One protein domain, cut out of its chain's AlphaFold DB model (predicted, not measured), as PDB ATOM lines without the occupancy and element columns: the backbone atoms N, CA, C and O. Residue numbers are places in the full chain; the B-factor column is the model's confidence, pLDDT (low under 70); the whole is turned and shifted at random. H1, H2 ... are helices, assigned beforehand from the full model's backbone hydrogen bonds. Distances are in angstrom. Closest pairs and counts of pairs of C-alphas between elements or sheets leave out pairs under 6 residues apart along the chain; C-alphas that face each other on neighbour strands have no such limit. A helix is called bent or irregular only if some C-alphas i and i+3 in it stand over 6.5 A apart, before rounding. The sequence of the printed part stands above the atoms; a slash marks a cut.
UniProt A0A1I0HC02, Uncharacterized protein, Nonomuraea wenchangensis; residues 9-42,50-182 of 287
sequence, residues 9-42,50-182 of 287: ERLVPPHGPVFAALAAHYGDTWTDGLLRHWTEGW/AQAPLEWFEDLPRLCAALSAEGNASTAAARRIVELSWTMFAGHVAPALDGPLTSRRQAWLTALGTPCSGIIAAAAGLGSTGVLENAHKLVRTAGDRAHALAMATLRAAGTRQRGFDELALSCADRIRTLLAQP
ATOM      1  N   GLU A   9       6.153 -34.622  21.916       81.69
ATOM      2  CA  GLU A   9       7.221 -33.719  22.363       81.69
ATOM      3  C   GLU A   9       6.772 -32.625  23.350       81.69
ATOM      4  O   GLU A   9       7.587 -31.897  23.910       81.69
ATOM      5  N   ARG A  10       5.464 -32.485  23.598       84.25
ATOM      6  CA  ARG A  10       4.924 -31.577  24.623       84.25
ATOM      7  C   ARG A  10       4.726 -32.262  25.973       84.25
ATOM      8  O   ARG A  10       4.352 -31.601  26.947       84.25
ATOM      9  N   LEU A  11       4.923 -33.576  26.052       85.69
ATOM     10  CA  LEU A  11       4.862 -34.313  27.306       85.69
ATOM     11  C   LEU A  11       6.161 -34.072  28.085       85.69
ATOM     12  O   LEU A  11       7.206 -34.594  27.728       85.69
ATOM     13  N   VAL A  12       6.104 -33.267  29.142       86.81
ATOM     14  CA  VAL A  12       7.257 -32.894  29.977       86.81
ATOM     15  C   VAL A  12       7.103 -33.466  31.390       86.81
ATOM     16  O   VAL A  12       5.980 -33.815  31.766       86.81
ATOM     17  N   PRO A  13       8.174 -33.547  32.207       86.19
ATOM     18  CA  PRO A  13       8.117 -34.193  33.523       86.19
ATOM     19  C   PRO A  13       6.959 -33.738  34.439       86.19
ATOM     20  O   PRO A  13       6.330 -34.603  35.046       86.19
ATOM     21  N   PRO A  14       6.571 -32.442  34.494       87.19
ATOM     22  CA  PRO A  14       5.416 -32.002  35.289       87.19
ATOM     23  C   PRO A  14       4.067 -32.626  34.897       87.19
ATOM     24  O   PRO A  14       3.136 -32.629  35.696       87.19
ATOM     25  N   HIS A  15       3.928 -33.151  33.675       86.19
ATOM     26  CA  HIS A  15       2.720 -33.852  33.233       86.19
ATOM     27  C   HIS A  15       2.648 -35.302  33.738       86.19
ATOM     28  O   HIS A  15       1.588 -35.920  33.618       86.19
ATOM     29  N   GLY A  16       3.742 -35.835  34.296       82.69
ATOM     30  CA  GLY A  16       3.891 -37.236  34.695       82.69
ATOM     31  C   GLY A  16       2.746 -37.770  35.564       82.69
ATOM     32  O   GLY A  16       2.089 -38.716  35.130       82.69
ATOM     33  N   PRO A  17       2.421 -37.138  36.710       84.12
ATOM     34  CA  PRO A  17       1.366 -37.625  37.603       84.12
ATOM     35  C   PRO A  17      -0.020 -37.666  36.946       84.12
ATOM     36  O   PRO A  17      -0.764 -38.635  37.081       84.12
ATOM     37  N   VAL A  18      -0.369 -36.631  36.169       87.75
ATOM     38  CA  VAL A  18      -1.669 -36.565  35.475       87.75
ATOM     39  C   VAL A  18      -1.757 -37.635  34.388       87.75
ATOM     40  O   VAL A  18      -2.792 -38.280  34.237       87.75
ATOM     41  N   PHE A  19      -0.680 -37.841  33.629       87.62
ATOM     42  CA  PHE A  19      -0.630 -38.880  32.605       87.62
ATOM     43  C   PHE A  19      -0.672 -40.288  33.217       87.62
ATOM     44  O   PHE A  19      -1.403 -41.140  32.720       87.62
ATOM     45  N   ALA A  20       0.036 -40.515  34.326       85.56
ATOM     46  CA  ALA A  20       0.013 -41.779  35.055       85.56
ATOM     47  C   ALA A  20      -1.393 -42.119  35.573       85.56
ATOM     48  O   ALA A  20      -1.846 -43.249  35.399       85.56
ATOM     49  N   ALA A  21      -2.120 -41.137  36.120       87.69
ATOM     50  CA  ALA A  21      -3.505 -41.320  36.551       87.69
ATOM     51  C   ALA A  21      -4.435 -41.717  35.388       87.69
ATOM     52  O   ALA A  21      -5.281 -42.597  35.544       87.69
ATOM     53  N   LEU A  22      -4.256 -41.110  34.209       89.00
ATOM     54  CA  LEU A  22      -5.012 -41.469  33.004       89.00
ATOM     55  C   LEU A  22      -4.673 -42.886  32.523       89.00
ATOM     56  O   LEU A  22      -5.583 -43.670  32.258       89.00
ATOM     57  N   ALA A  23      -3.386 -43.233  32.453       87.31
ATOM     58  CA  ALA A  23      -2.939 -44.560  32.036       87.31
ATOM     59  C   ALA A  23      -3.452 -45.657  32.983       87.31
ATOM     60  O   ALA A  23      -3.952 -46.682  32.528       87.31
ATOM     61  N   ALA A  24      -3.414 -45.417  34.298       85.94
ATOM     62  CA  ALA A  24      -3.948 -46.342  35.294       85.94
ATOM     63  C   ALA A  24      -5.475 -46.505  35.197       85.94
ATOM     64  O   ALA A  24      -5.992 -47.593  35.438       85.94
ATOM     65  N   HIS A  25      -6.200 -45.439  34.842       89.44
ATOM     66  CA  HIS A  25      -7.658 -45.473  34.731       89.44
ATOM     67  C   HIS A  25      -8.151 -46.171  33.454       89.44
ATOM     68  O   HIS A  25      -9.107 -46.942  33.511       89.44
ATOM     69  N   TYR A  26      -7.519 -45.902  32.309       89.62
ATOM     70  CA  TYR A  26      -7.974 -46.392  31.002       89.62
ATOM     71  C   TYR A  26      -7.221 -47.633  30.492       89.62
ATOM     72  O   TYR A  26      -7.687 -48.291  29.559       89.62
ATOM     73  N   GLY A  27      -6.078 -47.970  31.095       88.62
ATOM     74  CA  GLY A  27      -5.276 -49.146  30.767       88.62
ATOM     75  C   GLY A  27      -4.364 -48.993  29.542       88.62
ATOM     76  O   GLY A  27      -4.338 -47.968  28.850       88.62
ATOM     77  N   ASP A  28      -3.604 -50.054  29.272       87.38
ATOM     78  CA  ASP A  28      -2.503 -50.053  28.299       87.38
ATOM     79  C   ASP A  28      -2.983 -49.855  26.855       87.38
ATOM     80  O   ASP A  28      -2.450 -49.010  26.141       87.38
ATOM     81  N   THR A  29      -4.047 -50.549  26.434       89.94
ATOM     82  CA  THR A  29      -4.587 -50.445  25.064       89.94
ATOM     83  C   THR A  29      -4.996 -49.015  24.707       89.94
ATOM     84  O   THR A  29      -4.747 -48.545  23.593       89.94
ATOM     85  N   TRP A  30      -5.626 -48.309  25.652       91.25
ATOM     86  CA  TRP A  30      -6.002 -46.910  25.465       91.25
ATOM     87  C   TRP A  30      -4.765 -46.013  25.405       91.25
ATOM     88  O   TRP A  30      -4.661 -45.171  24.511       91.25
ATOM     89  N   THR A  31      -3.812 -46.234  26.310       90.06
ATOM     90  CA  THR A  31      -2.565 -45.463  26.385       90.06
ATOM     91  C   THR A  31      -1.752 -45.601  25.097       90.06
ATOM     92  O   THR A  31      -1.313 -44.601  24.532       90.06
ATOM     93  N   ASP A  32      -1.634 -46.816  24.564       87.56
ATOM     94  CA  ASP A  32      -0.972 -47.090  23.290       87.56
ATOM     95  C   ASP A  32      -1.662 -46.401  22.113       87.56
ATOM     96  O   ASP A  32      -0.995 -45.865  21.224       87.56
ATOM     97  N   GLY A  33      -2.998 -46.415  22.088       88.94
ATOM     98  CA  GLY A  33      -3.786 -45.702  21.085       88.94
ATOM     99  C   GLY A  33      -3.544 -44.196  21.132       88.94
ATOM    100  O   GLY A  33      -3.292 -43.581  20.094       88.94
ATOM    101  N   LEU A  34      -3.554 -43.619  22.336       89.75
ATOM    102  CA  LEU A  34      -3.317 -42.198  22.564       89.75
ATOM    103  C   LEU A  34      -1.908 -41.781  22.129       89.75
ATOM    104  O   LEU A  34      -1.763 -40.837  21.353       89.75
ATOM    105  N   LEU A  35      -0.880 -42.503  22.582       89.25
ATOM    106  CA  LEU A  35       0.512 -42.217  22.237       89.25
ATOM    107  C   LEU A  35       0.757 -42.340  20.731       89.25
ATOM    108  O   LEU A  35       1.428 -41.493  20.148       89.25
ATOM    109  N   ARG A  36       0.170 -43.351  20.078       85.19
ATOM    110  CA  ARG A  36       0.259 -43.501  18.621       85.19
ATOM    111  C   ARG A  36      -0.372 -42.308  17.907       85.19
ATOM    112  O   ARG A  36       0.268 -41.733  17.032       85.19
ATOM    113  N   HIS A  37      -1.560 -41.883  18.333       86.25
ATOM    114  CA  HIS A  37      -2.221 -40.710  17.766       86.25
ATOM    115  C   HIS A  37      -1.391 -39.427  17.950       86.25
ATOM    116  O   HIS A  37      -1.269 -38.626  17.027       86.25
ATOM    117  N   TRP A  38      -0.731 -39.254  19.100       86.38
ATOM    118  CA  TRP A  38       0.168 -38.115  19.344       86.38
ATOM    119  C   TRP A  38       1.408 -38.104  18.449       86.38
ATOM    120  O   TRP A  38       2.006 -37.050  18.241       86.38
ATOM    121  N   THR A  39       1.775 -39.258  17.891       80.75
ATOM    122  CA  THR A  39       2.870 -39.388  16.921       80.75
ATOM    123  C   THR A  39       2.422 -39.289  15.458       80.75
ATOM    124  O   THR A  39       3.270 -39.130  14.591       80.75
ATOM    125  N   GLU A  40       1.121 -39.304  15.142       75.94
ATOM    126  CA  GLU A  40       0.626 -39.201  13.750       75.94
ATOM    127  C   GLU A  40       0.925 -37.837  13.105       75.94
ATOM    128  O   GLU A  40       1.056 -37.727  11.884       75.94
ATOM    129  N   GLY A  41       1.060 -36.791  13.928       64.06
ATOM    130  CA  GLY A  41       1.492 -35.464  13.490       64.06
ATOM    131  C   GLY A  41       2.997 -35.357  13.232       64.06
ATOM    132  O   GLY A  41       3.433 -34.401  12.586       64.06
ATOM    133  N   TRP A  42       3.790 -36.328  13.700       64.50
ATOM    134  CA  TRP A  42       5.230 -36.339  13.487       64.50
ATOM    135  C   TRP A  42       5.526 -36.664  12.024       64.50
ATOM    136  O   TRP A  42       5.324 -37.781  11.545       64.50
ATOM    137  N   ALA A  50      13.148 -29.951  13.475       56.72
ATOM    138  CA  ALA A  50      13.142 -28.670  14.174       56.72
ATOM    139  C   ALA A  50      13.921 -28.811  15.501       56.72
ATOM    140  O   ALA A  50      14.016 -29.911  16.045       56.72
ATOM    141  N   GLN A  51      14.474 -27.718  16.035       56.78
ATOM    142  CA  GLN A  51      15.240 -27.756  17.293       56.78
ATOM    143  C   GLN A  51      14.410 -28.295  18.477       56.78
ATOM    144  O   GLN A  51      14.923 -29.060  19.284       56.78
ATOM    145  N   ALA A  52      13.109 -27.984  18.529       55.19
ATOM    146  CA  ALA A  52      12.234 -28.352  19.646       55.19
ATOM    147  C   ALA A  52      12.085 -29.881  19.887       55.19
ATOM    148  O   ALA A  52      12.214 -30.306  21.031       55.19
ATOM    149  N   PRO A  53      11.874 -30.740  18.865       66.69
ATOM    150  CA  PRO A  53      11.931 -32.195  19.046       66.69
ATOM    151  C   PRO A  53      13.262 -32.737  19.585       66.69
ATOM    152  O   PRO A  53      13.260 -33.777  20.234       66.69
ATOM    153  N   LEU A  54      14.392 -32.070  19.312       72.12
ATOM    154  CA  LEU A  54      15.708 -32.530  19.762       72.12
ATOM    155  C   LEU A  54      15.898 -32.304  21.261       72.12
ATOM    156  O   LEU A  54      16.242 -33.252  21.956       72.12
ATOM    157  N   GLU A  55      15.584 -31.102  21.751       80.62
ATOM    158  CA  GLU A  55      15.642 -30.756  23.181       80.62
ATOM    159  C   GLU A  55      14.759 -31.687  24.026       80.62
ATOM    160  O   GLU A  55      15.136 -32.113  25.117       80.62
ATOM    161  N   TRP A  56      13.599 -32.083  23.495       87.31
ATOM    162  CA  TRP A  56      12.709 -33.013  24.187       87.31
ATOM    163  C   TRP A  56      13.325 -34.405  24.398       87.31
ATOM    164  O   TRP A  56      13.136 -35.007  25.457       87.31
ATOM    165  N   PHE A  57      14.090 -34.920  23.429       89.94
ATOM    166  CA  PHE A  57      14.775 -36.208  23.585       89.94
ATOM    167  C   PHE A  57      15.851 -36.167  24.677       89.94
ATOM    168  O   PHE A  57      16.058 -37.170  25.360       89.94
ATOM    169  N   GLU A  58      16.502 -35.019  24.878       89.88
ATOM    170  CA  GLU A  58      17.489 -34.823  25.949       89.88
ATOM    171  C   GLU A  58      16.843 -34.948  27.336       89.88
ATOM    172  O   GLU A  58      17.427 -35.517  28.259       89.88
ATOM    173  N   ASP A  59      15.593 -34.497  27.459       89.81
ATOM    174  CA  ASP A  59      14.811 -34.525  28.696       89.81
ATOM    175  C   ASP A  59      14.063 -35.835  28.953       89.81
ATOM    176  O   ASP A  59      13.490 -36.038  30.034       89.81
ATOM    177  N   LEU A  60      14.107 -36.758  27.995       92.88
ATOM    178  CA  LEU A  60      13.404 -38.029  28.057       92.88
ATOM    179  C   LEU A  60      13.744 -38.872  29.302       92.88
ATOM    180  O   LEU A  60      12.809 -39.416  29.898       92.88
ATOM    181  N   PRO A  61      15.007 -38.952  29.780       94.31
ATOM    182  CA  PRO A  61      15.324 -39.658  31.022       94.31
ATOM    183  C   PRO A  61      14.580 -39.095  32.237       94.31
ATOM    184  O   PRO A  61      14.072 -39.861  33.056       94.31
ATOM    185  N   ARG A  62      14.467 -37.762  32.340       92.12
ATOM    186  CA  ARG A  62      13.775 -37.094  33.457       92.12
ATOM    187  C   ARG A  62      12.276 -37.367  33.414       92.12
ATOM    188  O   ARG A  62      11.673 -37.633  34.452       92.12
ATOM    189  N   LEU A  63      11.687 -37.338  32.220       91.75
ATOM    190  CA  LEU A  63      10.280 -37.682  32.022       91.75
ATOM    191  C   LEU A  63      10.005 -39.142  32.402       91.75
ATOM    192  O   LEU A  63       9.059 -39.412  33.140       91.75
ATOM    193  N   CYS A  64      10.838 -40.074  31.939       93.31
ATOM    194  CA  CYS A  64      10.672 -41.496  32.234       93.31
ATOM    195  C   CYS A  64      10.816 -41.784  33.730       93.31
ATOM    196  O   CYS A  64      10.018 -42.539  34.276       93.31
ATOM    197  N   ALA A  65      11.773 -41.142  34.408       91.25
ATOM    198  CA  ALA A  65      11.923 -41.258  35.856       91.25
ATOM    199  C   ALA A  65      10.680 -40.753  36.608       91.25
ATOM    200  O   ALA A  65      10.200 -41.434  37.514       91.25
ATOM    201  N   ALA A  66      10.125 -39.602  36.204       89.81
ATOM    202  CA  ALA A  66       8.904 -39.058  36.797       89.81
ATOM    203  C   ALA A  66       7.699 -39.991  36.590       89.81
ATOM    204  O   ALA A  66       6.931 -40.211  37.516       89.81
ATOM    205  N   LEU A  67       7.556 -40.583  35.402       88.62
ATOM    206  CA  LEU A  67       6.482 -41.535  35.113       88.62
ATOM    207  C   LEU A  67       6.638 -42.841  35.894       88.62
ATOM    208  O   LEU A  67       5.667 -43.339  36.460       88.62
ATOM    209  N   SER A  68       7.846 -43.398  35.956       87.94
ATOM    210  CA  SER A  68       8.096 -44.653  36.666       87.94
ATOM    211  C   SER A  68       7.909 -44.550  38.178       87.94
ATOM    212  O   SER A  68       7.559 -45.547  38.804       87.94
ATOM    213  N   ALA A  69       8.079 -43.361  38.762       88.12
ATOM    214  CA  ALA A  69       7.813 -43.126  40.180       88.12
ATOM    215  C   ALA A  69       6.330 -43.326  40.562       88.12
ATOM    216  O   ALA A  69       6.034 -43.640  41.712       88.12
ATOM    217  N   GLU A  70       5.411 -43.205  39.599       86.06
ATOM    218  CA  GLU A  70       3.961 -43.323  39.814       86.06
ATOM    219  C   GLU A  70       3.452 -44.781  39.784       86.06
ATOM    220  O   GLU A  70       2.289 -45.041  40.095       86.06
ATOM    221  N   GLY A  71       4.305 -45.752  39.424       83.81
ATOM    222  CA  GLY A  71       3.996 -47.184  39.484       83.81
ATOM    223  C   GLY A  71       4.206 -47.975  38.185       83.81
ATOM    224  O   GLY A  71       4.846 -47.545  37.222       83.81
ATOM    225  N   ASN A  72       3.680 -49.203  38.162       80.19
ATOM    226  CA  ASN A  72       3.957 -50.166  37.088       80.19
ATOM    227  C   ASN A  72       3.266 -49.811  35.760       80.19
ATOM    228  O   ASN A  72       3.894 -49.911  34.708       80.19
ATOM    229  N   ALA A  73       2.005 -49.363  35.799       77.25
ATOM    230  CA  ALA A  73       1.255 -48.988  34.595       77.25
ATOM    231  C   ALA A  73       1.896 -47.782  33.877       77.25
ATOM    232  O   ALA A  73       2.093 -47.786  32.665       77.25
ATOM    233  N   SER A  74       2.328 -46.772  34.634       81.56
ATOM    234  CA  SER A  74       3.044 -45.613  34.093       81.56
ATOM    235  C   SER A  74       4.460 -45.955  33.616       81.56
ATOM    236  O   SER A  74       4.941 -45.346  32.662       81.56
ATOM    237  N   THR A  75       5.108 -46.972  34.195       88.44
ATOM    238  CA  THR A  75       6.383 -47.512  33.690       88.44
ATOM    239  C   THR A  75       6.223 -48.186  32.323       88.44
ATOM    240  O   THR A  75       7.077 -48.008  31.452       88.44
ATOM    241  N   ALA A  76       5.133 -48.927  32.096       87.81
ATOM    242  CA  ALA A  76       4.831 -49.497  30.780       87.81
ATOM    243  C   ALA A  76       4.617 -48.390  29.733       87.81
ATOM    244  O   ALA A  76       5.209 -48.428  28.653       87.81
ATOM    245  N   ALA A  77       3.880 -47.339  30.098       88.81
ATOM    246  CA  ALA A  77       3.699 -46.175  29.238       88.81
ATOM    247  C   ALA A  77       5.020 -45.426  28.965       88.81
ATOM    248  O   ALA A  77       5.283 -45.038  27.828       88.81
ATOM    249  N   ALA A  78       5.898 -45.278  29.967       92.25
ATOM    250  CA  ALA A  78       7.228 -44.694  29.791       92.25
ATOM    251  C   ALA A  78       8.081 -45.498  28.794       92.25
ATOM    252  O   ALA A  78       8.706 -44.916  27.906       92.25
ATOM    253  N   ARG A  79       8.054 -46.838  28.870       92.94
ATOM    254  CA  ARG A  79       8.734 -47.704  27.886       92.94
ATOM    255  C   ARG A  79       8.201 -47.472  26.482       92.94
ATOM    256  O   ARG A  79       8.993 -47.302  25.555       92.94
ATOM    257  N   ARG A  80       6.879 -47.383  26.337       91.75
ATOM    258  CA  ARG A  80       6.247 -47.113  25.046       91.75
ATOM    259  C   ARG A  80       6.657 -45.760  24.469       91.75
ATOM    260  O   ARG A  80       6.942 -45.662  23.276       91.75
ATOM    261  N   ILE A  81       6.732 -44.725  25.305       92.81
ATOM    262  CA  ILE A  81       7.217 -43.399  24.900       92.81
ATOM    263  C   ILE A  81       8.656 -43.498  24.375       92.81
ATOM    264  O   ILE A  81       8.954 -42.931  23.324       92.81
ATOM    265  N   VAL A  82       9.539 -44.241  25.048       95.19
ATOM    266  CA  VAL A  82      10.932 -44.427  24.603       95.19
ATOM    267  C   VAL A  82      11.020 -45.188  23.275       95.19
ATOM    268  O   VAL A  82      11.785 -44.792  22.399       95.19
ATOM    269  N   GLU A  83      10.206 -46.224  23.066       93.88
ATOM    270  CA  GLU A  83      10.137 -46.951  21.785       93.88
ATOM    271  C   GLU A  83       9.679 -46.062  20.619       93.88
ATOM    272  O   GLU A  83      10.247 -46.111  19.522       93.88
ATOM    273  N   LEU A  84       8.660 -45.231  20.848       91.56
ATOM    274  CA  LEU A  84       8.178 -44.270  19.855       91.56
ATOM    275  C   LEU A  84       9.235 -43.197  19.579       91.56
ATOM    276  O   LEU A  84       9.499 -42.882  18.420       91.56
ATOM    277  N   SER A  85       9.892 -42.699  20.628       91.75
ATOM    278  CA  SER A  85      10.987 -41.726  20.531       91.75
ATOM    279  C   SER A  85      12.135 -42.254  19.680       91.75
ATOM    280  O   SER A  85      12.587 -41.577  18.759       91.75
ATOM    281  N   TRP A  86      12.547 -43.499  19.928       93.44
ATOM    282  CA  TRP A  86      13.550 -44.176  19.117       93.44
ATOM    283  C   TRP A  86      13.109 -44.323  17.661       93.44
ATOM    284  O   TRP A  86      13.879 -44.024  16.754       93.44
ATOM    285  N   THR A  87      11.864 -44.743  17.422       91.19
ATOM    286  CA  THR A  87      11.325 -44.912  16.062       91.19
ATOM    287  C   THR A  87      11.362 -43.602  15.274       91.19
ATOM    288  O   THR A  87      11.810 -43.580  14.128       91.19
ATOM    289  N   MET A  88      10.947 -42.500  15.904       87.69
ATOM    290  CA  MET A  88      11.005 -41.160  15.319       87.69
ATOM    291  C   MET A  88      12.452 -40.740  15.031       87.69
ATOM    292  O   MET A  88      12.788 -40.361  13.907       87.69
ATOM    293  N   PHE A  89      13.342 -40.862  16.017       89.50
ATOM    294  CA  PHE A  89      14.754 -40.523  15.856       89.50
ATOM    295  C   PHE A  89      15.413 -41.337  14.730       89.50
ATOM    296  O   PHE A  89      15.963 -40.771  13.785       89.50
ATOM    297  N   ALA A  90      15.297 -42.664  14.768       89.75
ATOM    298  CA  ALA A  90      15.901 -43.556  13.784       89.75
ATOM    299  C   ALA A  90      15.328 -43.344  12.374       89.75
ATOM    300  O   ALA A  90      16.091 -43.334  11.411       89.75
ATOM    301  N   GLY A  91      14.018 -43.106  12.240       86.50
ATOM    302  CA  GLY A  91      13.389 -42.797  10.953       86.50
ATOM    303  C   GLY A  91      13.918 -41.507  10.317       86.50
ATOM    304  O   GLY A  91      13.988 -41.407   9.093       86.50
ATOM    305  N   HIS A  92      14.339 -40.538  11.133       82.94
ATOM    306  CA  HIS A  92      14.983 -39.317  10.653       82.94
ATOM    307  C   HIS A  92      16.464 -39.515  10.309       82.94
ATOM    308  O   HIS A  92      16.968 -38.944   9.340       82.94
ATOM    309  N   VAL A  93      17.169 -40.308  11.114       87.75
ATOM    310  CA  VAL A  93      18.629 -40.399  11.061       87.75
ATOM    311  C   VAL A  93      19.118 -41.451  10.076       87.75
ATOM    312  O   VAL A  93      20.046 -41.168   9.319       87.75
ATOM    313  N   ALA A  94      18.489 -42.627  10.034       88.62
ATOM    314  CA  ALA A  94      18.947 -43.759   9.230       88.62
ATOM    315  C   ALA A  94      19.177 -43.411   7.744       88.62
ATOM    316  O   ALA A  94      20.257 -43.728   7.246       88.62
ATOM    317  N   PRO A  95      18.282 -42.676   7.045       85.06
ATOM    318  CA  PRO A  95      18.505 -42.316   5.639       85.06
ATOM    319  C   PRO A  95      19.734 -41.424   5.407       85.06
ATOM    320  O   PRO A  95      20.226 -41.310   4.287       85.06
ATOM    321  N   ALA A  96      20.217 -40.745   6.448       84.44
ATOM    322  CA  ALA A  96      21.355 -39.841   6.374       84.44
ATOM    323  C   ALA A  96      22.679 -40.492   6.802       84.44
ATOM    324  O   ALA A  96      23.717 -39.832   6.691       84.44
ATOM    325  N   LEU A  97      22.676 -41.746   7.268       88.12
ATOM    326  CA  LEU A  97      23.893 -42.459   7.672       88.12
ATOM    327  C   LEU A  97      24.688 -43.026   6.488       88.12
ATOM    328  O   LEU A  97      25.877 -43.298   6.639       88.12
ATOM    329  N   ASP A  98      24.087 -43.102   5.303       83.88
ATOM    330  CA  ASP A  98      24.763 -43.580   4.098       83.88
ATOM    331  C   ASP A  98      25.527 -42.469   3.364       83.88
ATOM    332  O   ASP A  98      25.079 -41.320   3.259       83.88
ATOM    333  N   GLY A  99      26.675 -42.822   2.784       83.38
ATOM    334  CA  GLY A  99      27.479 -41.939   1.935       83.38
ATOM    335  C   GLY A  99      28.574 -41.151   2.673       83.38
ATOM    336  O   GLY A  99      28.827 -41.363   3.859       83.38
ATOM    337  N   PRO A 100      29.256 -40.223   1.975       84.31
ATOM    338  CA  PRO A 100      30.496 -39.616   2.459       84.31
ATOM    339  C   PRO A 100      30.271 -38.657   3.630       84.31
ATOM    340  O   PRO A 100      29.273 -37.932   3.673       84.31
ATOM    341  N   LEU A 101      31.207 -38.606   4.576       89.25
ATOM    342  CA  LEU A 101      31.152 -37.669   5.697       89.25
ATOM    343  C   LEU A 101      31.658 -36.276   5.272       89.25
ATOM    344  O   LEU A 101      32.835 -35.962   5.392       89.25
ATOM    345  N   THR A 102      30.747 -35.440   4.772       90.81
ATOM    346  CA  THR A 102      30.985 -33.999   4.537       90.81
ATOM    347  C   THR A 102      30.974 -33.223   5.855       90.81
ATOM    348  O   THR A 102      30.262 -33.621   6.784       90.81
ATOM    349  N   SER A 103      31.607 -32.055   5.895       90.44
ATOM    350  CA  SER A 103      31.646 -31.152   7.052       90.44
ATOM    351  C   SER A 103      30.245 -30.795   7.566       90.44
ATOM    352  O   SER A 103      29.967 -30.878   8.765       90.44
ATOM    353  N   ARG A 104      29.304 -30.492   6.657       89.12
ATOM    354  CA  ARG A 104      27.900 -30.214   7.020       89.12
ATOM    355  C   ARG A 104      27.231 -31.415   7.692       89.12
ATOM    356  O   ARG A 104      26.523 -31.252   8.684       89.12
ATOM    357  N   ARG A 105      27.429 -32.619   7.144       89.56
ATOM    358  CA  ARG A 105      26.863 -33.857   7.708       89.56
ATOM    359  C   ARG A 105      27.479 -34.187   9.056       89.56
ATOM    360  O   ARG A 105      26.738 -34.577   9.946       89.56
ATOM    361  N   GLN A 106      28.782 -33.986   9.216       91.50
ATOM    362  CA  GLN A 106      29.450 -34.174  10.494       91.50
ATOM    363  C   GLN A 106      28.860 -33.255  11.568       91.50
ATOM    364  O   GLN A 106      28.435 -33.757  12.600       91.50
ATOM    365  N   ALA A 107      28.736 -31.951  11.298       91.19
ATOM    366  CA  ALA A 107      28.140 -31.005  12.245       91.19
ATOM    367  C   ALA A 107      26.703 -31.394  12.639       91.19
ATOM    368  O   ALA A 107      26.346 -31.361  13.814       91.19
ATOM    369  N   TRP A 108      25.896 -31.817  11.661       90.75
ATOM    370  CA  TRP A 108      24.537 -32.294  11.914       90.75
ATOM    371  C   TRP A 108      24.509 -33.563  12.784       90.75
ATOM    372  O   TRP A 108      23.757 -33.609  13.750       90.75
ATOM    373  N   LEU A 109      25.359 -34.562  12.510       91.81
ATOM    374  CA  LEU A 109      25.459 -35.785  13.324       91.81
ATOM    375  C   LEU A 109      25.961 -35.492  14.741       91.81
ATOM    376  O   LEU A 109      25.472 -36.086  15.697       91.81
ATOM    377  N   THR A 110      26.900 -34.553  14.890       92.50
ATOM    378  CA  THR A 110      27.382 -34.107  16.200       92.50
ATOM    379  C   THR A 110      26.256 -33.492  17.029       92.50
ATOM    380  O   THR A 110      26.123 -33.829  18.202       92.50
ATOM    381  N   ALA A 111      25.403 -32.661  16.422       91.56
ATOM    382  CA  ALA A 111      24.253 -32.063  17.103       91.56
ATOM    383  C   ALA A 111      23.200 -33.097  17.553       91.56
ATOM    384  O   ALA A 111      22.438 -32.837  18.479       91.56
ATOM    385  N   LEU A 112      23.165 -34.282  16.935       92.19
ATOM    386  CA  LEU A 112      22.267 -35.374  17.318       92.19
ATOM    387  C   LEU A 112      22.801 -36.244  18.468       92.19
ATOM    388  O   LEU A 112      22.075 -37.119  18.942       92.19
ATOM    389  N   GLY A 113      24.033 -36.008  18.933       94.06
ATOM    390  CA  GLY A 113      24.642 -36.768  20.024       94.06
ATOM    391  C   GLY A 113      23.845 -36.695  21.330       94.06
ATOM    392  O   GLY A 113      23.524 -37.735  21.903       94.06
ATOM    393  N   THR A 114      23.474 -35.490  21.777       94.69
ATOM    394  CA  THR A 114      22.706 -35.296  23.023       94.69
ATOM    395  C   THR A 114      21.301 -35.908  22.959       94.69
ATOM    396  O   THR A 114      20.982 -36.709  23.841       94.69
ATOM    397  N   PRO A 115      20.497 -35.676  21.901       93.88
ATOM    398  CA  PRO A 115      19.210 -36.351  21.715       93.88
ATOM    399  C   PRO A 115      19.305 -37.883  21.740       93.88
ATOM    400  O   PRO A 115      18.531 -38.551  22.424       93.88
ATOM    401  N   CYS A 116      20.276 -38.456  21.021       94.81
ATOM    402  CA  CYS A 116      20.490 -39.903  20.988       94.81
ATOM    403  C   CYS A 116      20.864 -40.446  22.376       94.81
ATOM    404  O   CYS A 116      20.314 -41.453  22.827       94.81
ATOM    405  N   SER A 117      21.753 -39.739  23.082       95.81
ATOM    406  CA  SER A 117      22.170 -40.082  24.444       95.81
ATOM    407  C   SER A 117      20.984 -40.078  25.414       95.81
ATOM    408  O   SER A 117      20.811 -41.037  26.168       95.81
ATOM    409  N   GLY A 118      20.107 -39.073  25.339       95.88
ATOM    410  CA  GLY A 118      18.884 -39.012  26.146       95.88
ATOM    411  C   GLY A 118      17.965 -40.220  25.930       95.88
ATOM    412  O   GLY A 118      17.496 -40.824  26.898       95.88
ATOM    413  N   ILE A 119      17.779 -40.658  24.680       96.00
ATOM    414  CA  ILE A 119      16.961 -41.841  24.369       96.00
ATOM    415  C   ILE A 119      17.589 -43.127  24.926       96.00
ATOM    416  O   ILE A 119      16.891 -43.916  25.565       96.00
ATOM    417  N   ILE A 120      18.896 -43.336  24.730       96.25
ATOM    418  CA  ILE A 120      19.601 -44.528  25.236       96.25
ATOM    419  C   ILE A 120      19.582 -44.557  26.771       96.25
ATOM    420  O   ILE A 120      19.291 -45.598  27.361       96.25
ATOM    421  N   ALA A 121      19.826 -43.421  27.430       96.56
ATOM    422  CA  ALA A 121      19.790 -43.322  28.888       96.56
ATOM    423  C   ALA A 121      18.390 -43.628  29.451       96.56
ATOM    424  O   ALA A 121      18.264 -44.381  30.420       96.56
ATOM    425  N   ALA A 122      17.330 -43.113  28.815       96.44
ATOM    426  CA  ALA A 122      15.951 -43.424  29.186       96.44
ATOM    427  C   ALA A 122      15.628 -44.918  28.992       96.44
ATOM    428  O   ALA A 122      15.070 -45.556  29.888       96.44
ATOM    429  N   ALA A 123      16.034 -45.502  27.859       96.69
ATOM    430  CA  ALA A 123      15.861 -46.926  27.579       96.69
ATOM    431  C   ALA A 123      16.571 -47.807  28.615       96.69
ATOM    432  O   ALA A 123      15.979 -48.759  29.126       96.69
ATOM    433  N   ALA A 124      17.810 -47.462  28.971       95.56
ATOM    434  CA  ALA A 124      18.593 -48.171  29.975       95.56
ATOM    435  C   ALA A 124      17.967 -48.082  31.373       95.56
ATOM    436  O   ALA A 124      17.880 -49.096  32.066       95.56
ATOM    437  N   GLY A 125      17.485 -46.899  31.771       94.12
ATOM    438  CA  GLY A 125      16.791 -46.699  33.047       94.12
ATOM    439  C   GLY A 125      15.511 -47.530  33.176       94.12
ATOM    440  O   GLY A 125      15.185 -47.997  34.264       94.12
ATOM    441  N   LEU A 126      14.822 -47.776  32.058       93.81
ATOM    442  CA  LEU A 126      13.585 -48.561  32.000       93.81
ATOM    443  C   LEU A 126      13.792 -50.059  31.715       93.81
ATOM    444  O   LEU A 126      12.821 -50.827  31.758       93.81
ATOM    445  N   GLY A 127      15.020 -50.481  31.396       91.19
ATOM    446  CA  GLY A 127      15.334 -51.849  30.974       91.19
ATOM    447  C   GLY A 127      14.772 -52.225  29.596       91.19
ATOM    448  O   GLY A 127      14.438 -53.385  29.374       91.19
ATOM    449  N   SER A 128      14.622 -51.261  28.678       90.81
ATOM    450  CA  SER A 128      14.126 -51.505  27.315       90.81
ATOM    451  C   SER A 128      15.242 -52.043  26.410       90.81
ATOM    452  O   SER A 128      15.951 -51.288  25.743       90.81
ATOM    453  N   THR A 129      15.413 -53.366  26.392       90.81
ATOM    454  CA  THR A 129      16.480 -54.038  25.628       90.81
ATOM    455  C   THR A 129      16.349 -53.836  24.119       90.81
ATOM    456  O   THR A 129      17.354 -53.615  23.453       90.81
ATOM    457  N   GLY A 130      15.124 -53.827  23.582       93.38
ATOM    458  CA  GLY A 130      14.891 -53.662  22.145       93.38
ATOM    459  C   GLY A 130      15.340 -52.299  21.605       93.38
ATOM    460  O   GLY A 130      15.877 -52.218  20.502       93.38
ATOM    461  N   VAL A 131      15.169 -51.218  22.375       94.81
ATOM    462  CA  VAL A 131      15.657 -49.887  21.968       94.81
ATOM    463  C   VAL A 131      17.182 -49.831  22.007       94.81
ATOM    464  O   VAL A 131      17.785 -49.327  21.063       94.81
ATOM    465  N   LEU A 132      17.807 -50.399  23.043       94.12
ATOM    466  CA  LEU A 132      19.268 -50.466  23.152       94.12
ATOM    467  C   LEU A 132      19.885 -51.269  21.995       94.12
ATOM    468  O   LEU A 132      20.804 -50.790  21.336       94.12
ATOM    469  N   GLU A 133      19.330 -52.442  21.682       93.31
ATOM    470  CA  GLU A 133      19.794 -53.274  20.567       93.31
ATOM    471  C   GLU A 133      19.647 -52.551  19.222       93.31
ATOM    472  O   GLU A 133      20.575 -52.534  18.410       93.31
ATOM    473  N   ASN A 134      18.507 -51.892  18.990       92.81
ATOM    474  CA  ASN A 134      18.302 -51.117  17.770       92.81
ATOM    475  C   ASN A 134      19.257 -49.921  17.674       92.81
ATOM    476  O   ASN A 134      19.734 -49.625  16.577       92.81
ATOM    477  N   ALA A 135      19.571 -49.262  18.793       91.75
ATOM    478  CA  ALA A 135      20.553 -48.185  18.832       91.75
ATOM    479  C   ALA A 135      21.955 -48.677  18.483       91.75
ATOM    480  O   ALA A 135      22.616 -48.100  17.615       91.75
ATOM    481  N   HIS A 136      22.371 -49.801  19.064       88.69
ATOM    482  CA  HIS A 136      23.637 -50.435  18.714       88.69
ATOM    483  C   HIS A 136      23.664 -50.854  17.241       88.69
ATOM    484  O   HIS A 136      24.655 -50.607  16.554       88.69
ATOM    485  N   LYS A 137      22.576 -51.423  16.711       90.06
ATOM    486  CA  LYS A 137      22.474 -51.815  15.299       90.06
ATOM    487  C   LYS A 137      22.568 -50.621  14.351       90.06
ATOM    488  O   LYS A 137      23.307 -50.699  13.372       90.06
ATOM    489  N   LEU A 138      21.848 -49.533  14.640       87.44
ATOM    490  CA  LEU A 138      21.869 -48.313  13.830       87.44
ATOM    491  C   LEU A 138      23.282 -47.734  13.757       87.44
ATOM    492  O   LEU A 138      23.726 -47.314  12.699       87.44
ATOM    493  N   VAL A 139      24.003 -47.739  14.872       79.69
ATOM    494  CA  VAL A 139      25.351 -47.178  14.931       79.69
ATOM    495  C   VAL A 139      26.413 -48.121  14.348       79.69
ATOM    496  O   VAL A 139      27.439 -47.676  13.835       79.69
ATOM    497  N   ARG A 140      26.166 -49.434  14.371       80.31
ATOM    498  CA  ARG A 140      27.044 -50.444  13.766       80.31
ATOM    499  C   ARG A 140      26.944 -50.531  12.245       80.31
ATOM    500  O   ARG A 140      27.733 -51.274  11.656       80.31
ATOM    501  N   THR A 141      26.027 -49.813  11.593       76.44
ATOM    502  CA  THR A 141      26.029 -49.725  10.126       76.44
ATOM    503  C   THR A 141      27.398 -49.225   9.672       76.44
ATOM    504  O   THR A 141      27.857 -48.175  10.119       76.44
ATOM    505  N   ALA A 142      28.090 -50.011   8.847       61.72
ATOM    506  CA  ALA A 142      29.471 -49.737   8.476       61.72
ATOM    507  C   ALA A 142      29.561 -48.405   7.715       61.72
ATOM    508  O   ALA A 142      29.175 -48.319   6.556       61.72
ATOM    509  N   GLY A 143      30.072 -47.361   8.371       83.12
ATOM    510  CA  GLY A 143      30.233 -46.056   7.743       83.12
ATOM    511  C   GLY A 143      30.728 -44.984   8.705       83.12
ATOM    512  O   GLY A 143      30.511 -45.048   9.916       83.12
ATOM    513  N   ASP A 144      31.392 -43.973   8.156       87.31
ATOM    514  CA  ASP A 144      31.987 -42.890   8.949       87.31
ATOM    515  C   ASP A 144      30.930 -41.984   9.583       87.31
ATOM    516  O   ASP A 144      31.135 -41.457  10.673       87.31
ATOM    517  N   ARG A 145      29.759 -41.853   8.948       91.25
ATOM    518  CA  ARG A 145      28.621 -41.109   9.501       91.25
ATOM    519  C   ARG A 145      28.034 -41.777  10.744       91.25
ATOM    520  O   ARG A 145      27.809 -41.101  11.744       91.25
ATOM    521  N   ALA A 146      27.833 -43.093  10.707       91.94
ATOM    522  CA  ALA A 146      27.353 -43.843  11.867       91.94
ATOM    523  C   ALA A 146      28.355 -43.758  13.028       91.94
ATOM    524  O   ALA A 146      27.966 -43.494  14.164       91.94
ATOM    525  N   HIS A 147      29.652 -43.855  12.724       91.75
ATOM    526  CA  HIS A 147      30.710 -43.660  13.714       91.75
ATOM    527  C   HIS A 147      30.726 -42.244  14.316       91.75
ATOM    528  O   HIS A 147      30.863 -42.101  15.529       91.75
ATOM    529  N   ALA A 148      30.535 -41.201  13.503       93.31
ATOM    530  CA  ALA A 148      30.466 -39.824  13.991       93.31
ATOM    531  C   ALA A 148      29.293 -39.614  14.966       93.31
ATOM    532  O   ALA A 148      29.476 -38.999  16.017       93.31
ATOM    533  N   LEU A 149      28.112 -40.168  14.660       94.50
ATOM    534  CA  LEU A 149      26.968 -40.151  15.579       94.50
ATOM    535  C   LEU A 149      27.268 -40.916  16.873       94.50
ATOM    536  O   LEU A 149      26.931 -40.440  17.956       94.50
ATOM    537  N   ALA A 150      27.919 -42.075  16.768       94.69
ATOM    538  CA  ALA A 150      28.317 -42.894  17.908       94.69
ATOM    539  C   ALA A 150      29.189 -42.118  18.895       94.69
ATOM    540  O   ALA A 150      28.881 -42.031  20.082       94.69
ATOM    541  N   MET A 151      30.258 -41.514  18.370       95.38
ATOM    542  CA  MET A 151      31.198 -40.737  19.165       95.38
ATOM    543  C   MET A 151      30.510 -39.520  19.777       95.38
ATOM    544  O   MET A 151      30.690 -39.271  20.963       95.38
ATOM    545  N   ALA A 152      29.666 -38.808  19.026       95.81
ATOM    546  CA  ALA A 152      28.891 -37.689  19.562       95.81
ATOM    547  C   ALA A 152      27.937 -38.121  20.691       95.81
ATOM    548  O   ALA A 152      27.844 -37.447  21.714       95.81
ATOM    549  N   THR A 153      27.276 -39.270  20.533       96.19
ATOM    550  CA  THR A 153      26.368 -39.854  21.533       96.19
ATOM    551  C   THR A 153      27.113 -40.200  22.824       96.19
ATOM    552  O   THR A 153      26.685 -39.819  23.912       96.19
ATOM    553  N   LEU A 154      28.272 -40.859  22.714       96.31
ATOM    554  CA  LEU A 154      29.121 -41.182  23.862       96.31
ATOM    555  C   LEU A 154      29.672 -39.916  24.532       96.31
ATOM    556  O   LEU A 154      29.690 -39.824  25.756       96.31
ATOM    557  N   ARG A 155      30.098 -38.914  23.754       96.06
ATOM    558  CA  ARG A 155      30.591 -37.633  24.288       96.06
ATOM    559  C   ARG A 155      29.505 -36.891  25.065       96.06
ATOM    560  O   ARG A 155      29.806 -36.341  26.117       96.06
ATOM    561  N   ALA A 156      28.263 -36.917  24.584       95.50
ATOM    562  CA  ALA A 156      27.128 -36.313  25.278       95.50
ATOM    563  C   ALA A 156      26.754 -37.060  26.570       95.50
ATOM    564  O   ALA A 156      26.342 -36.436  27.540       95.50
ATOM    565  N   ALA A 157      26.924 -38.385  26.604       94.56
ATOM    566  CA  ALA A 157      26.819 -39.172  27.834       94.56
ATOM    567  C   ALA A 157      27.920 -38.829  28.863       94.56
ATOM    568  O   ALA A 157      27.715 -38.973  30.066       94.56
ATOM    569  N   GLY A 158      29.075 -38.345  28.400       92.06
ATOM    570  CA  GLY A 158      30.179 -37.886  29.237       92.06
ATOM    571  C   GLY A 158      31.022 -39.037  29.779       92.06
ATOM    572  O   GLY A 158      32.131 -39.258  29.299       92.06
ATOM    573  N   THR A 159      30.495 -39.772  30.757       87.50
ATOM    574  CA  THR A 159      31.208 -40.858  31.449       87.50
ATOM    575  C   THR A 159      30.433 -42.168  31.386       87.50
ATOM    576  O   THR A 159      29.284 -42.224  30.940       87.50
ATOM    577  N   ARG A 160      31.074 -43.254  31.831       88.50
ATOM    578  CA  ARG A 160      30.471 -44.585  31.821       88.50
ATOM    579  C   ARG A 160      29.120 -44.631  32.542       88.50
ATOM    580  O   ARG A 160      29.047 -44.537  33.766       88.50
ATOM    581  N   GLN A 161      28.071 -44.914  31.776       89.12
ATOM    582  CA  GLN A 161      26.701 -45.092  32.252       89.12
ATOM    583  C   GLN A 161      26.040 -46.328  31.625       89.12
ATOM    584  O   GLN A 161      26.447 -46.803  30.562       89.12
ATOM    585  N   ARG A 162      25.019 -46.870  32.301       88.94
ATOM    586  CA  ARG A 162      24.316 -48.087  31.860       88.94
ATOM    587  C   ARG A 162      23.704 -47.894  30.472       88.94
ATOM    588  O   ARG A 162      23.121 -46.851  30.201       88.94
ATOM    589  N   GLY A 163      23.789 -48.927  29.633       90.31
ATOM    590  CA  GLY A 163      23.200 -48.948  28.287       90.31
ATOM    591  C   GLY A 163      24.117 -48.463  27.163       90.31
ATOM    592  O   GLY A 163      23.712 -48.514  26.012       90.31
ATOM    593  N   PHE A 164      25.343 -48.034  27.474       94.25
ATOM    594  CA  PHE A 164      26.296 -47.509  26.487       94.25
ATOM    595  C   PHE A 164      27.558 -48.373  26.343       94.25
ATOM    596  O   PHE A 164      28.386 -48.098  25.479       94.25
ATOM    597  N   ASP A 165      27.726 -49.414  27.168       91.75
ATOM    598  CA  ASP A 165      28.942 -50.238  27.178       91.75
ATOM    599  C   ASP A 165      29.220 -50.882  25.807       91.75
ATOM    600  O   ASP A 165      30.327 -50.774  25.282       91.75
ATOM    601  N   GLU A 166      28.215 -51.503  25.181       91.06
ATOM    602  CA  GLU A 166      28.367 -52.127  23.855       91.06
ATOM    603  C   GLU A 166      28.633 -51.097  22.752       91.06
ATOM    604  O   GLU A 166      29.407 -51.365  21.826       91.06
ATOM    605  N   LEU A 167      28.025 -49.910  22.854       92.31
ATOM    606  CA  LEU A 167      28.273 -48.793  21.948       92.31
ATOM    607  C   LEU A 167      29.735 -48.335  22.043       92.31
ATOM    608  O   LEU A 167      30.403 -48.205  21.016       92.31
ATOM    609  N   ALA A 168      30.244 -48.137  23.263       94.44
ATOM    610  CA  ALA A 168      31.625 -47.736  23.516       94.44
ATOM    611  C   ALA A 168      32.625 -48.791  23.018       94.44
ATOM    612  O   ALA A 168      33.589 -48.442  22.334       94.44
ATOM    613  N   LEU A 169      32.367 -50.076  23.292       92.31
ATOM    614  CA  LEU A 169      33.186 -51.191  22.805       92.31
ATOM    615  C   LEU A 169      33.212 -51.245  21.273       92.31
ATOM    616  O   LEU A 169      34.286 -51.249  20.678       92.31
ATOM    617  N   SER A 170      32.044 -51.182  20.628       91.38
ATOM    618  CA  SER A 170      31.940 -51.203  19.162       91.38
ATOM    619  C   SER A 170      32.659 -50.014  18.512       91.38
ATOM    620  O   SER A 170      33.285 -50.159  17.460       91.38
ATOM    621  N   CYS A 171      32.596 -48.831  19.134       92.88
ATOM    622  CA  CYS A 171      33.333 -47.653  18.672       92.88
ATOM    623  C   CYS A 171      34.840 -47.849  18.786       92.88
ATOM    624  O   CYS A 171      35.560 -47.568  17.828       92.88
ATOM    625  N   ALA A 172      35.305 -48.353  19.929       94.44
ATOM    626  CA  ALA A 172      36.716 -48.622  20.158       94.44
ATOM    627  C   ALA A 172      37.256 -49.650  19.153       94.44
ATOM    628  O   ALA A 172      38.291 -49.407  18.539       94.44
ATOM    629  N   ASP A 173      36.529 -50.739  18.893       92.38
ATOM    630  CA  ASP A 173      36.936 -51.772  17.932       92.38
ATOM    631  C   ASP A 173      36.985 -51.256  16.492       92.38
ATOM    632  O   ASP A 173      37.922 -51.560  15.744       92.38
ATOM    633  N   ARG A 174      36.027 -50.405  16.103       91.62
ATOM    634  CA  ARG A 174      36.083 -49.720  14.806       91.62
ATOM    635  C   ARG A 174      37.312 -48.819  14.720       91.62
ATOM    636  O   ARG A 174      38.031 -48.881  13.725       91.62
ATOM    637  N   ILE A 175      37.570 -48.006  15.744       94.00
ATOM    638  CA  ILE A 175      38.729 -47.109  15.773       94.00
ATOM    639  C   ILE A 175      40.034 -47.907  15.714       94.00
ATOM    640  O   ILE A 175      40.904 -47.573  14.915       94.00
ATOM    641  N   ARG A 176      40.166 -48.991  16.485       94.81
ATOM    642  CA  ARG A 176      41.324 -49.898  16.414       94.81
ATOM    643  C   ARG A 176      41.520 -50.445  15.009       94.81
ATOM    644  O   ARG A 176      42.636 -50.420  14.506       94.81
ATOM    645  N   THR A 177      40.442 -50.884  14.363       93.19
ATOM    646  CA  THR A 177      40.485 -51.376  12.979       93.19
ATOM    647  C   THR A 177      41.004 -50.304  12.020       93.19
ATOM    648  O   THR A 177      41.863 -50.591  11.192       93.19
ATOM    649  N   LEU A 178      40.535 -49.060  12.155       92.19
ATOM    650  CA  LEU A 178      41.001 -47.926  11.347       92.19
ATOM    651  C   LEU A 178      42.468 -47.574  11.641       92.19
ATOM    652  O   LEU A 178      43.243 -47.312  10.726       92.19
ATOM    653  N   LEU A 179      42.885 -47.612  12.908       95.00
ATOM    654  CA  LEU A 179      44.268 -47.360  13.310       95.00
ATOM    655  C   LEU A 179      45.220 -48.499  12.914       95.00
ATOM    656  O   LEU A 179      46.400 -48.239  12.685       95.00
ATOM    657  N   ALA A 180      44.743 -49.735  12.788       95.38
ATOM    658  CA  ALA A 180      45.543 -50.864  12.317       95.38
ATOM    659  C   ALA A 180      45.870 -50.777  10.816       95.38
ATOM    660  O   ALA A 180      46.835 -51.394  10.365       95.38
ATOM    661  N   GLN A 181      45.103 -50.001  10.042       91.38
ATOM    662  CA  GLN A 181      45.416 -49.762   8.635       91.38
ATOM    663  C   GLN A 181      46.730 -48.969   8.503       91.38
ATOM    664  O   GLN A 181      46.972 -48.038   9.290       91.38
ATOM    665  N   PRO A 182      47.586 -49.330   7.527       90.81
ATOM    666  CA  PRO A 182      48.846 -48.641   7.299       90.81
ATOM    667  C   PRO A 182      48.598 -47.189   6.889       90.81
ATOM    668  O   PRO A 182      47.590 -46.861   6.266       90.81
TER     669      PRO A 182
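This is residues 9 to 42 and 50 to 182 of the 287 residues of an uncharacterized protein of Nonomuraea wenchangensis (UniProt A0A1I0HC02). Three helices, H4, H6 and H7, form an up-and-down bundle in the middle, each running against the one before it in the chain. Toward one end of the long axis H1 and H2 pack on H4, while the bent H3 packs on H6 with both arms; toward the other end H8 packs on H6 and H7, with H5 and H9 packed on H8, and residues 176 to 182 stick out. The printed part has 167 residues with nine named helices, H1 to H9 in chain order, and no named strand: all helix. It is compact, with a radius of gyration of the C-alphas of 16.8 A and spans of 63 by 30 by 23 A.

H4, residues 72 to 96, is the hub, touching five other helices; it has a kink of 26 degrees near residue 90 and is only just irregular, with C-alphas 92 and 95 6.8 A apart. H6, residues 113 to 126, touches it at a shallow tilt of 30 degrees, opposite ways, closest C-alphas Val 82 and Ala 123 at 6.3 A. H7, residues 129 to 139, forms a hairpin with H6, closest C-alphas Ile 120 and Leu 132 at 6.3 A. H3, residues 51 to 68, was assigned as one helix by its hydrogen bonds but is bent, with C-alphas 58 and 61 7.3 A apart; arm H3b, residues 61 to 68, forms a hairpin with H4, closest C-alphas Ser 68 and Thr 75 at 4.5 A. Arm H3a, residues 51 to 58, touches H6, closest C-alphas Glu 58 and Gly 118 at 4.4 A. H1, residues 13 to 26, is irregular, with C-alphas 14 and 17 7.3 A apart; it touches H4 with residues 19 to 24 alone, closest C-alphas Ala 20 and Ser 74 at 5.0 A. H2, residues 28 to 40, touches H4, closest C-alphas Thr 31 and Ala 77 at 6.9 A. H8, residues 144 to 157, touches H6 at a steep tilt of 63 degrees, closest C-alphas Gly 113 and Thr 153 at 3.8 A. H5, residues 103 to 111, touches H8, closest C-alphas Thr 110 and Ala 152 at 5.1 A. H9, residues 165 to 180, touches H8, closest C-alphas His 147 and Cys 171 at 6.9 A. O i to N i+4 pairs are within hydrogen-bond range throughout H2, H3a, H3b and H5 to H9, but in 8 of 10 in H1 and 19 of 21 in H4.

H4 measures 36.8 A, H9 22.3 A and H1 20.3 A from first to last C-alpha. H1 begins at C-alpha 13 (8.117, -34.193, 33.523), and H9 ends at C-alpha 180 (45.543, -50.864, 12.317).

The two farthest C-alphas, those of His 25 and Pro 182, are 62.9 A apart. Residues 43 to 49 are not printed, and C-alphas 42 and 50 are 11.0 A apart across the cut. Of the links printed whole, no link is long. The pLDDT is under 70 at residues 41 to 42, 50 to 53 and 142.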